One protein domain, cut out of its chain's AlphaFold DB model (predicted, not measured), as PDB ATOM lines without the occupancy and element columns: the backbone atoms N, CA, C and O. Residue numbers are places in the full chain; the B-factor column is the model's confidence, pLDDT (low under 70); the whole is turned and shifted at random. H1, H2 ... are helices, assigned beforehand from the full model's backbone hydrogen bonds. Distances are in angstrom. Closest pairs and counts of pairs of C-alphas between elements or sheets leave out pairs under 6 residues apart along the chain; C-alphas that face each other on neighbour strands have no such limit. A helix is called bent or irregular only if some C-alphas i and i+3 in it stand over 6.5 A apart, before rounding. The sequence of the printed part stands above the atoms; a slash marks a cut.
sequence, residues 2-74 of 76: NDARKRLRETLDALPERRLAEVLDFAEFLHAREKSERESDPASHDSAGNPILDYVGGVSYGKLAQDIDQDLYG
ATOM      1  N   ASN A   2     -37.945 -39.869 -43.774       63.09
ATOM      2  CA  ASN A   2     -36.991 -39.540 -44.847       63.09
ATOM      3  C   ASN A   2     -36.419 -38.109 -44.782       63.09
ATOM      4  O   ASN A   2     -35.326 -37.865 -45.289       63.09
ATOM      5  N   ASP A   3     -37.105 -37.183 -44.106       85.19
ATOM      6  CA  ASP A   3     -36.713 -35.765 -44.074       85.19
ATOM      7  C   ASP A   3     -35.425 -35.516 -43.286       85.19
ATOM      8  O   ASP A   3     -34.598 -34.701 -43.688       85.19
ATOM      9  N   ALA A   4     -35.204 -36.274 -42.208       90.00
ATOM     10  CA  ALA A   4     -33.986 -36.174 -41.406       90.00
ATOM     11  C   ALA A   4     -32.743 -36.609 -42.199       90.00
ATOM     12  O   ALA A   4     -31.724 -35.925 -42.175       90.00
ATOM     13  N   ARG A   5     -32.840 -37.709 -42.962       91.56
ATOM     14  CA  ARG A   5     -31.735 -38.207 -43.797       91.56
ATOM     15  C   ARG A   5     -31.422 -37.248 -44.946       91.56
ATOM     16  O   ARG A   5     -30.252 -37.022 -45.243       91.56
ATOM     17  N   LYS A   6     -32.454 -36.665 -45.564       93.50
ATOM     18  CA  LYS A   6     -32.292 -35.645 -46.607       93.50
ATOM     19  C   LYS A   6     -31.598 -34.395 -46.056       93.50
ATOM     20  O   LYS A   6     -30.569 -33.996 -46.590       93.50
ATOM     21  N   ARG A   7     -32.106 -33.844 -44.950       93.44
ATOM     22  CA  ARG A   7     -31.537 -32.657 -44.298       93.44
ATOM     23  C   ARG A   7     -30.100 -32.881 -43.832       93.44
ATOM     24  O   ARG A   7     -29.280 -31.978 -43.954       93.44
ATOM     25  N   LEU A   8     -29.784 -34.075 -43.326       92.62
ATOM     26  CA  LEU A   8     -28.419 -34.428 -42.938       92.62
ATOM     27  C   LEU A   8     -27.471 -34.348 -44.137       92.62
ATOM     28  O   LEU A   8     -26.422 -33.728 -44.032       92.62
ATOM     29  N   ARG A   9     -27.863 -34.905 -45.289       93.81
ATOM     30  CA  ARG A   9     -27.044 -34.870 -46.507       93.81
ATOM     31  C   ARG A   9     -26.797 -33.443 -46.996       93.81
ATOM     32  O   ARG A   9     -25.653 -33.074 -47.206       93.81
ATOM     33  N   GLU A  10     -27.851 -32.632 -47.073       94.94
ATOM     34  CA  GLU A  10     -27.739 -31.213 -47.452       94.94
ATOM     35  C   GLU A  10     -26.838 -30.426 -46.485       94.94
ATOM     36  O   GLU A  10     -26.099 -29.537 -46.897       94.94
ATOM     37  N   THR A  11     -26.868 -30.771 -45.194       93.31
ATOM     38  CA  THR A  11     -26.009 -30.140 -44.179       93.31
ATOM     39  C   THR A  11     -24.546 -30.569 -44.329       93.31
ATOM     40  O   THR A  11     -23.657 -29.737 -44.170       93.31
ATOM     41  N   LEU A  12     -24.289 -31.841 -44.658       94.25
ATOM     42  CA  LEU A  12     -22.941 -32.364 -44.916       94.25
ATOM     43  C   LEU A  12     -22.305 -31.710 -46.146       94.25
ATOM     44  O   LEU A  12     -21.141 -31.333 -46.083       94.25
ATOM     45  N   ASP A  13     -23.076 -31.504 -47.215       92.31
ATOM     46  CA  ASP A  13     -22.585 -30.869 -48.446       92.31
ATOM     47  C   ASP A  13     -22.168 -29.396 -48.230       92.31
ATOM     48  O   ASP A  13     -21.343 -28.864 -48.971       92.31
ATOM     49  N   ALA A  14     -22.715 -28.728 -47.207       94.12
ATOM     50  CA  ALA A  14     -22.396 -27.342 -46.853       94.12
ATOM     51  C   ALA A  14     -21.259 -27.201 -45.818       94.12
ATOM     52  O   ALA A  14     -20.825 -26.082 -45.526       94.12
ATOM     53  N   LEU A  15     -20.790 -28.304 -45.226       93.19
ATOM     54  CA  LEU A  15     -19.751 -28.286 -44.199       93.19
ATOM     55  C   LEU A  15     -18.349 -28.235 -44.831       93.19
ATOM     56  O   LEU A  15     -18.079 -28.918 -45.817       93.19
ATOM     57  N   PRO A  16     -17.407 -27.474 -44.246       93.19
ATOM     58  CA  PRO A  16     -16.014 -27.543 -44.654       93.19
ATOM     59  C   PRO A  16     -15.433 -28.919 -44.310       93.19
ATOM     60  O   PRO A  16     -15.685 -29.454 -43.231       93.19
ATOM     61  N   GLU A  17     -14.575 -29.439 -45.186       87.38
ATOM     62  CA  GLU A  17     -14.034 -30.804 -45.109       87.38
ATOM     63  C   GLU A  17     -13.385 -31.139 -43.757       87.38
ATOM     64  O   GLU A  17     -13.557 -32.236 -43.232       87.38
ATOM     65  N   ARG A  18     -12.747 -30.153 -43.112       89.00
ATOM     66  CA  ARG A  18     -12.145 -30.309 -41.776       89.00
ATOM     67  C   ARG A  18     -13.143 -30.724 -40.689       89.00
ATOM     68  O   ARG A  18     -12.734 -31.336 -39.714       89.00
ATOM     69  N   ARG A  19     -14.424 -30.380 -40.842       91.56
ATOM     70  CA  ARG A  19     -15.494 -30.722 -39.890       91.56
ATOM     71  C   ARG A  19     -16.193 -32.038 -40.224       91.56
ATOM     72  O   ARG A  19     -16.916 -32.555 -39.382       91.56
ATOM     73  N   LEU A  20     -15.991 -32.590 -41.423       92.31
ATOM     74  CA  LEU A  20     -16.586 -33.877 -41.797       92.31
ATOM     75  C   LEU A  20     -16.002 -35.025 -40.968       92.31
ATOM     76  O   LEU A  20     -16.739 -35.945 -40.629       92.31
ATOM     77  N   ALA A  21     -14.722 -34.931 -40.586       90.75
ATOM     78  CA  ALA A  21     -14.078 -35.885 -39.683       90.75
ATOM     79  C   ALA A  21     -14.794 -35.956 -38.323       90.75
ATOM     80  O   ALA A  21     -15.215 -37.029 -37.916       90.75
ATOM     81  N   GLU A  22     -15.053 -34.810 -37.681       92.06
ATOM     82  CA  GLU A  22     -15.772 -34.757 -36.395       92.06
ATOM     83  C   GLU A  22     -17.187 -35.350 -36.490       92.06
ATOM     84  O   GLU A  22     -17.670 -36.011 -35.570       92.06
ATOM     85  N   VAL A  23     -17.873 -35.116 -37.613       94.69
ATOM     86  CA  VAL A  23     -19.215 -35.665 -37.836       94.69
ATOM     87  C   VAL A  23     -19.167 -37.182 -38.032       94.69
ATOM     88  O   VAL A  23     -20.057 -37.882 -37.544       94.69
ATOM     89  N   LEU A  24     -18.143 -37.689 -38.722       93.06
ATOM     90  CA  LEU A  24     -17.930 -39.122 -38.893       93.06
ATOM     91  C   LEU A  24     -17.639 -39.792 -37.547       93.06
ATOM     92  O   LEU A  24     -18.336 -40.742 -37.198       93.06
ATOM     93  N   ASP A  25     -16.716 -39.233 -36.762       91.88
ATOM     94  CA  ASP A  25     -16.365 -39.729 -35.427       91.88
ATOM     95  C   ASP A  25     -17.611 -39.844 -34.535       91.88
ATOM     96  O   ASP A  25     -17.839 -40.852 -33.861       91.88
ATOM     97  N   PHE A  26     -18.476 -38.827 -34.563       93.00
ATOM     98  CA  PHE A  26     -19.708 -38.845 -33.782       93.00
ATOM     99  C   PHE A  26     -20.718 -39.887 -34.285       93.00
ATOM    100  O   PHE A  26     -21.379 -40.549 -33.482       93.00
ATOM    101  N   ALA A  27     -20.849 -40.065 -35.601       93.06
ATOM    102  CA  ALA A  27     -21.730 -41.082 -36.169       93.06
ATOM    103  C   ALA A  27     -21.261 -42.506 -35.819       93.06
ATOM    104  O   ALA A  27     -22.082 -43.359 -35.470       93.06
ATOM    105  N   GLU A  28     -19.951 -42.748 -35.860       91.50
ATOM    106  CA  GLU A  28     -19.335 -44.012 -35.451       91.50
ATOM    107  C   GLU A  28     -19.538 -44.279 -33.958       91.50
ATOM    108  O   GLU A  28     -19.926 -45.387 -33.577       91.50
ATOM    109  N   PHE A  29     -19.380 -43.252 -33.119       92.31
ATOM    110  CA  PHE A  29     -19.690 -43.335 -31.694       92.31
ATOM    111  C   PHE A  29     -21.148 -43.741 -31.444       92.31
ATOM    112  O   PHE A  29     -21.401 -44.656 -30.661       92.31
ATOM    113  N   LEU A  30     -22.117 -43.107 -32.118       91.62
ATOM    114  CA  LEU A  30     -23.535 -43.450 -31.958       91.62
ATOM    115  C   LEU A  30     -23.814 -44.907 -32.345       91.62
ATOM    116  O   LEU A  30     -24.550 -45.598 -31.641       91.62
ATOM    117  N   HIS A  31     -23.198 -45.387 -33.425       83.88
ATOM    118  CA  HIS A  31     -23.337 -46.771 -33.870       83.88
ATOM    119  C   HIS A  31     -22.721 -47.766 -32.870       83.88
ATOM    120  O   HIS A  31     -23.320 -48.796 -32.552       83.88
ATOM    121  N   ALA A  32     -21.541 -47.455 -32.329       84.94
ATOM    122  CA  ALA A  32     -20.895 -48.270 -31.301       84.94
ATOM    123  C   ALA A  32     -21.694 -48.288 -29.986       84.94
ATOM    124  O   ALA A  32     -21.803 -49.335 -29.338       84.94
ATOM    125  N   ARG A  33     -22.293 -47.154 -29.607       82.88
ATOM    126  CA  ARG A  33     -23.135 -47.047 -28.414       82.88
ATOM    127  C   ARG A  33     -24.413 -47.861 -28.555       82.88
ATOM    128  O   ARG A  33     -24.732 -48.610 -27.645       82.88
ATOM    129  N   GLU A  34     -25.090 -47.797 -29.700       79.38
ATOM    130  CA  GLU A  34     -26.285 -48.613 -29.955       79.38
ATOM    131  C   GLU A  34     -25.965 -50.116 -29.897       79.38
ATOM    132  O   GLU A  34     -26.742 -50.902 -29.357       79.38
ATOM    133  N   LYS A  35     -24.796 -50.528 -30.403       72.31
ATOM    134  CA  LYS A  35     -24.324 -51.910 -30.263       72.31
ATOM    135  C   LYS A  35     -24.106 -52.288 -28.793       72.31
ATOM    136  O   LYS A  35     -24.552 -53.351 -28.378       72.31
ATOM    137  N   SER A  36     -23.484 -51.403 -28.019       68.12
ATOM    138  CA  SER A  36     -23.230 -51.621 -26.589       68.12
ATOM    139  C   SER A  36     -24.530 -51.681 -25.782       68.12
ATOM    140  O   SER A  36     -24.680 -52.573 -24.963       68.12
ATOM    141  N   GLU A  37     -25.494 -50.799 -26.064       66.81
ATOM    142  CA  GLU A  37     -26.823 -50.764 -25.432       66.81
ATOM    143  C   GLU A  37     -27.644 -52.032 -25.731       66.81
ATOM    144  O   GLU A  37     -28.427 -52.476 -24.892       66.81
ATOM    145  N   ARG A  38     -27.450 -52.640 -26.910       58.66
ATOM    146  CA  ARG A  38     -28.068 -53.923 -27.288       58.66
ATOM    147  C   ARG A  38     -27.362 -55.141 -26.684       58.66
ATOM    148  O   ARG A  38     -28.006 -56.167 -26.507       58.66
ATOM    149  N   GLU A  39     -26.062 -55.050 -26.408       55.03
ATOM    150  CA  GLU A  39     -25.274 -56.106 -25.751       55.03
ATOM    151  C   GLU A  39     -25.393 -56.044 -24.216       55.03
ATOM    152  O   GLU A  39     -25.291 -57.070 -23.547       55.03
ATOM    153  N   SER A  40     -25.687 -54.871 -23.647       50.56
ATOM    154  CA  SER A  40     -26.042 -54.686 -22.239       50.56
ATOM    155  C   SER A  40     -27.506 -55.056 -21.983       50.56
ATOM    156  O   SER A  40     -28.327 -54.223 -21.603       50.56
ATOM    157  N   ASP A  41     -27.835 -56.325 -22.195       43.19
ATOM    158  CA  ASP A  41     -29.060 -56.918 -21.672       43.19
ATOM    159  C   ASP A  41     -28.967 -56.901 -20.125       43.19
ATOM    160  O   ASP A  41     -28.004 -57.450 -19.565       43.19
ATOM    161  N   PRO A  42     -29.908 -56.276 -19.385       47.22
ATOM    162  CA  PRO A  42     -29.850 -56.172 -17.921       47.22
ATOM    163  C   PRO A  42     -29.919 -57.529 -17.195       47.22
ATOM    164  O   PRO A  42     -29.791 -57.577 -15.976       47.22
ATOM    165  N   ALA A  43     -30.085 -58.635 -17.923       45.66
ATOM    166  CA  ALA A  43     -30.122 -59.989 -17.383       45.66
ATOM    167  C   ALA A  43     -28.741 -60.659 -17.192       45.66
ATOM    168  O   ALA A  43     -28.701 -61.784 -16.701       45.66
ATOM    169  N   SER A  44     -27.620 -60.020 -17.561       46.91
ATOM    170  CA  SER A  44     -26.281 -60.648 -17.471       46.91
ATOM    171  C   SER A  44     -25.268 -59.952 -16.556       46.91
ATOM    172  O   SER A  44     -24.127 -60.403 -16.456       46.91
ATOM    173  N   HIS A  45     -25.667 -58.904 -15.831       45.06
ATOM    174  CA  HIS A  45     -24.820 -58.351 -14.773       45.06
ATOM    175  C   HIS A  45     -24.938 -59.220 -13.521       45.06
ATOM    176  O   HIS A  45     -25.665 -58.898 -12.583       45.06
ATOM    177  N   ASP A  46     -24.210 -60.334 -13.508       49.78
ATOM    178  CA  ASP A  46     -23.850 -60.979 -12.253       49.78
ATOM    179  C   ASP A  46     -22.868 -60.037 -11.531       49.78
ATOM    180  O   ASP A  46     -21.650 -60.124 -11.665       49.78
ATOM    181  N   SER A  47     -23.416 -59.053 -10.809       53.94
ATOM    182  CA  SER A  47     -22.671 -58.120  -9.949       53.94
ATOM    183  C   SER A  47     -22.021 -58.819  -8.749       53.94
ATOM    184  O   SER A  47     -21.482 -58.158  -7.862       53.94
ATOM    185  N   ALA A  48     -22.045 -60.153  -8.697       52.78
ATOM    186  CA  ALA A  48     -21.370 -60.962  -7.701       52.78
ATOM    187  C   ALA A  48     -19.840 -60.896  -7.876       52.78
ATOM    188  O   ALA A  48     -19.197 -61.845  -8.313       52.78
ATOM    189  N   GLY A  49     -19.234 -59.766  -7.494       54.69
ATOM    190  CA  GLY A  49     -17.813 -59.730  -7.147       54.69
ATOM    191  C   GLY A  49     -16.958 -58.616  -7.736       54.69
ATOM    192  O   GLY A  49     -15.738 -58.730  -7.642       54.69
ATOM    193  N   ASN A  50     -17.521 -57.548  -8.312       55.81
ATOM    194  CA  ASN A  50     -16.701 -56.419  -8.760       55.81
ATOM    195  C   ASN A  50     -16.856 -55.186  -7.845       55.81
ATOM    196  O   ASN A  50     -17.722 -54.347  -8.096       55.81
ATOM    197  N   PRO A  51     -15.994 -55.022  -6.821       60.66
ATOM    198  CA  PRO A  51     -16.075 -53.907  -5.873       60.66
ATOM    199  C   PRO A  51     -15.881 -52.529  -6.526       60.66
ATOM    200  O   PRO A  51     -16.232 -51.513  -5.930       60.66
ATOM    201  N   ILE A  52     -15.352 -52.465  -7.756       61.69
ATOM    202  CA  ILE A  52     -15.247 -51.205  -8.503       61.69
ATOM    203  C   ILE A  52     -16.610 -50.771  -9.059       61.69
ATOM    204  O   ILE A  52     -16.890 -49.575  -9.084       61.69
ATOM    205  N   LEU A  53     -17.487 -51.703  -9.448       56.91
ATOM    206  CA  LEU A  53     -18.836 -51.359  -9.914       56.91
ATOM    207  C   LEU A  53     -19.711 -50.837  -8.763       56.91
ATOM    208  O   LEU A  53     -20.420 -49.848  -8.948       56.91
ATOM    209  N   ASP A  54     -19.573 -51.410  -7.563       56.66
ATOM    210  CA  ASP A  54     -20.207 -50.885  -6.342       56.66
ATOM    211  C   ASP A  54     -19.702 -49.476  -5.999       56.66
ATOM    212  O   ASP A  54     -20.469 -48.608  -5.579       56.66
ATOM    213  N   TYR A  55     -18.410 -49.218  -6.222       55.97
ATOM    214  CA  TYR A  55     -17.804 -47.915  -5.964       55.97
ATOM    215  C   TYR A  55     -18.271 -46.844  -6.959       55.97
ATOM    216  O   TYR A  55     -18.641 -45.748  -6.543       55.97
ATOM    217  N   VAL A  56     -18.321 -47.161  -8.258       58.97
ATOM    218  CA  VAL A  56     -18.764 -46.226  -9.309       58.97
ATOM    219  C   VAL A  56     -20.268 -45.933  -9.202       58.97
ATOM    220  O   VAL A  56     -20.680 -44.791  -9.396       58.97
ATOM    221  N   GLY A  57     -21.085 -46.915  -8.805       49.41
ATOM    222  CA  GLY A  57     -22.508 -46.708  -8.504       49.41
ATOM    223  C   GLY A  57     -22.764 -45.962  -7.185       49.41
ATOM    224  O   GLY A  57     -23.753 -45.235  -7.070       49.41
ATOM    225  N   GLY A  58     -21.866 -46.077  -6.201       46.62
ATOM    226  CA  GLY A  58     -21.966 -45.415  -4.896       46.62
ATOM    227  C   GLY A  58     -21.759 -43.896  -4.929       46.62
ATOM    228  O   GLY A  58     -22.270 -43.194  -4.056       46.62
ATOM    229  N   VAL A  59     -21.093 -43.364  -5.959       49.62
ATOM    230  CA  VAL A  59     -20.894 -41.910  -6.141       49.62
ATOM    231  C   VAL A  59     -22.200 -41.177  -6.490       49.62
ATOM    232  O   VAL A  59     -22.288 -39.956  -6.383       49.62
ATOM    233  N   SER A  60     -23.253 -41.928  -6.828       51.44
ATOM    234  CA  SER A  60     -24.622 -41.420  -6.991       51.44
ATOM    235  C   SER A  60     -25.236 -40.915  -5.679       51.44
ATOM    236  O   SER A  60     -26.208 -40.160  -5.702       51.44
ATOM    237  N   TYR A  61     -24.687 -41.303  -4.520       51.12
ATOM    238  CA  TYR A  61     -25.009 -40.650  -3.258       51.12
ATOM    239  C   TYR A  61     -24.205 -39.353  -3.191       51.12
ATOM    240  O   TYR A  61     -23.009 -39.374  -2.909       51.12
ATOM    241  N   GLY A  62     -24.875 -38.227  -3.453       50.78
ATOM    242  CA  GLY A  62     -24.335 -36.861  -3.542       50.78
ATOM    243  C   GLY A  62     -23.639 -36.291  -2.295       50.78
ATOM    244  O   GLY A  62     -23.658 -35.084  -2.098       50.78
ATOM    245  N   LYS A  63     -23.024 -37.132  -1.459       54.38
ATOM    246  CA  LYS A  63     -22.131 -36.760  -0.362       54.38
ATOM    247  C   LYS A  63     -20.708 -36.462  -0.825       54.38
ATOM    248  O   LYS A  63     -20.064 -35.628  -0.213       54.38
ATOM    249  N   LEU A  64     -20.216 -37.112  -1.888       56.03
ATOM    250  CA  LEU A  64     -18.867 -36.820  -2.394       56.03
ATOM    251  C   LEU A  64     -18.814 -35.456  -3.093       56.03
ATOM    252  O   LEU A  64     -17.785 -34.798  -3.073       56.03
ATOM    253  N   ALA A  65     -19.930 -35.034  -3.695       60.34
ATOM    254  CA  ALA A  65     -19.998 -33.807  -4.476       60.34
ATOM    255  C   ALA A  65     -20.420 -32.559  -3.683       60.34
ATOM    256  O   ALA A  65     -20.428 -31.470  -4.247       60.34
ATOM    257  N   GLN A  66     -20.808 -32.706  -2.412       59.72
ATOM    258  CA  GLN A  66     -21.348 -31.587  -1.636       59.72
ATOM    259  C   GLN A  66     -20.278 -30.572  -1.223       59.72
ATOM    260  O   GLN A  66     -20.587 -29.385  -1.191       59.72
ATOM    261  N   ASP A  67     -19.032 -31.015  -1.028       56.59
ATOM    262  CA  ASP A  67     -17.966 -30.177  -0.464       56.59
ATOM    263  C   ASP A  67     -16.691 -30.141  -1.330       56.59
ATOM    264  O   ASP A  67     -15.646 -29.695  -0.864       56.59
ATOM    265  N   ILE A  68     -16.752 -30.568  -2.605       67.12
ATOM    266  CA  ILE A  68     -15.547 -30.651  -3.464       67.12
ATOM    267  C   ILE A  68     -14.842 -29.296  -3.567       67.12
ATOM    268  O   ILE A  68     -13.616 -29.228  -3.537       67.12
ATOM    269  N   ASP A  69     -15.610 -28.209  -3.659       66.44
ATOM    270  CA  ASP A  69     -15.039 -26.867  -3.749       66.44
ATOM    271  C   ASP A  69     -14.325 -26.466  -2.444       66.44
ATOM    272  O   ASP A  69     -13.276 -25.829  -2.488       66.44
ATOM    273  N   GLN A  70     -14.825 -26.891  -1.280       70.94
ATOM    274  CA  GLN A  70     -14.184 -26.631   0.011       70.94
ATOM    275  C   GLN A  70     -12.935 -27.503   0.218       70.94
ATOM    276  O   GLN A  70     -11.938 -27.016   0.749       70.94
ATOM    277  N   ASP A  71     -12.962 -28.756  -0.235       65.88
ATOM    278  CA  ASP A  71     -11.836 -29.688  -0.122       65.88
ATOM    279  C   ASP A  71     -10.695 -29.358  -1.097       65.88
ATOM    280  O   ASP A  71      -9.522 -29.555  -0.773       65.88
ATOM    281  N   LEU A  72     -11.018 -28.842  -2.289       65.69
ATOM    282  CA  LEU A  72     -10.026 -28.487  -3.308       65.69
ATOM    283  C   LEU A  72      -9.476 -27.070  -3.150       65.69
ATOM    284  O   LEU A  72      -8.302 -26.845  -3.451       65.69
ATOM    285  N   TYR A  73     -10.300 -26.121  -2.703       75.88
ATOM    286  CA  TYR A  73      -9.917 -24.708  -2.666       75.88
ATOM    287  C   TYR A  73      -9.804 -24.128  -1.253       75.88
ATOM    288  O   TYR A  73      -9.216 -23.057  -1.099       75.88
ATOM    289  N   GLY A  74     -10.279 -24.835  -0.221       58.16
ATOM    290  CA  GLY A  74     -10.359 -24.323   1.148       58.16
ATOM    291  C   GLY A  74     -11.423 -23.226   1.293       58.16
ATOM    292  O   GLY A  74     -11.645 -22.421   0.390       58.16
TER     293      GLY A  74
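What this domain is: This is residues 2 to 74 of the 76 residues of the protein "DUF2281 domain-containing protein" of Bacteroidetes bacterium QS_9_68_14 (UniProt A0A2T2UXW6). A long helix, H2, makes one arm of a wide, open V, with the shorter H1 folded back near its first end; the other arm is a loose stretch with two short helices, H3 and H4. The 73 printed residues have four named helices, H1 to H4 in order, and no named strand: all helix. The whole is extended, with a radius of gyration of the C-alphas of 20.8 A, and flat, spanning 48 by 43 by 21 A.

Where its parts are: H2, residues 17 to 39, is 33.8 A long and begins at C-alpha 17 (-14.034, -30.804, -45.109). It is neither bent nor irregular, but only just: C-alphas 18 and 21 are 6.3 A apart. H1 is residues 2 to 13, 17.2 A; H3 51 to 58, 10.4 A; H4 68 to 73, 8.2 A, ending at C-alpha 73 (-9.917, -24.708, -2.666).

How they stand to each other: H1 and H2 are close but not clearly touching; their closest C-alphas, Leu 12 and Leu 20, are 7.2 A apart. They run opposite ways at a tilt of 37 degrees, only just steep. H3 is apart from H2 and H4. Every O i to N i+4 pair is within hydrogen-bond range in H1, H3 and H4, and 17 of 19 in H2.

The domain as a whole: Residues 24 to 74 stand free. The H2 to H3 link is long, 11 residues. The printed part has no cut. The model's confidence is low, with pLDDT under 70, at 38 residues, among them residues 36 to 69.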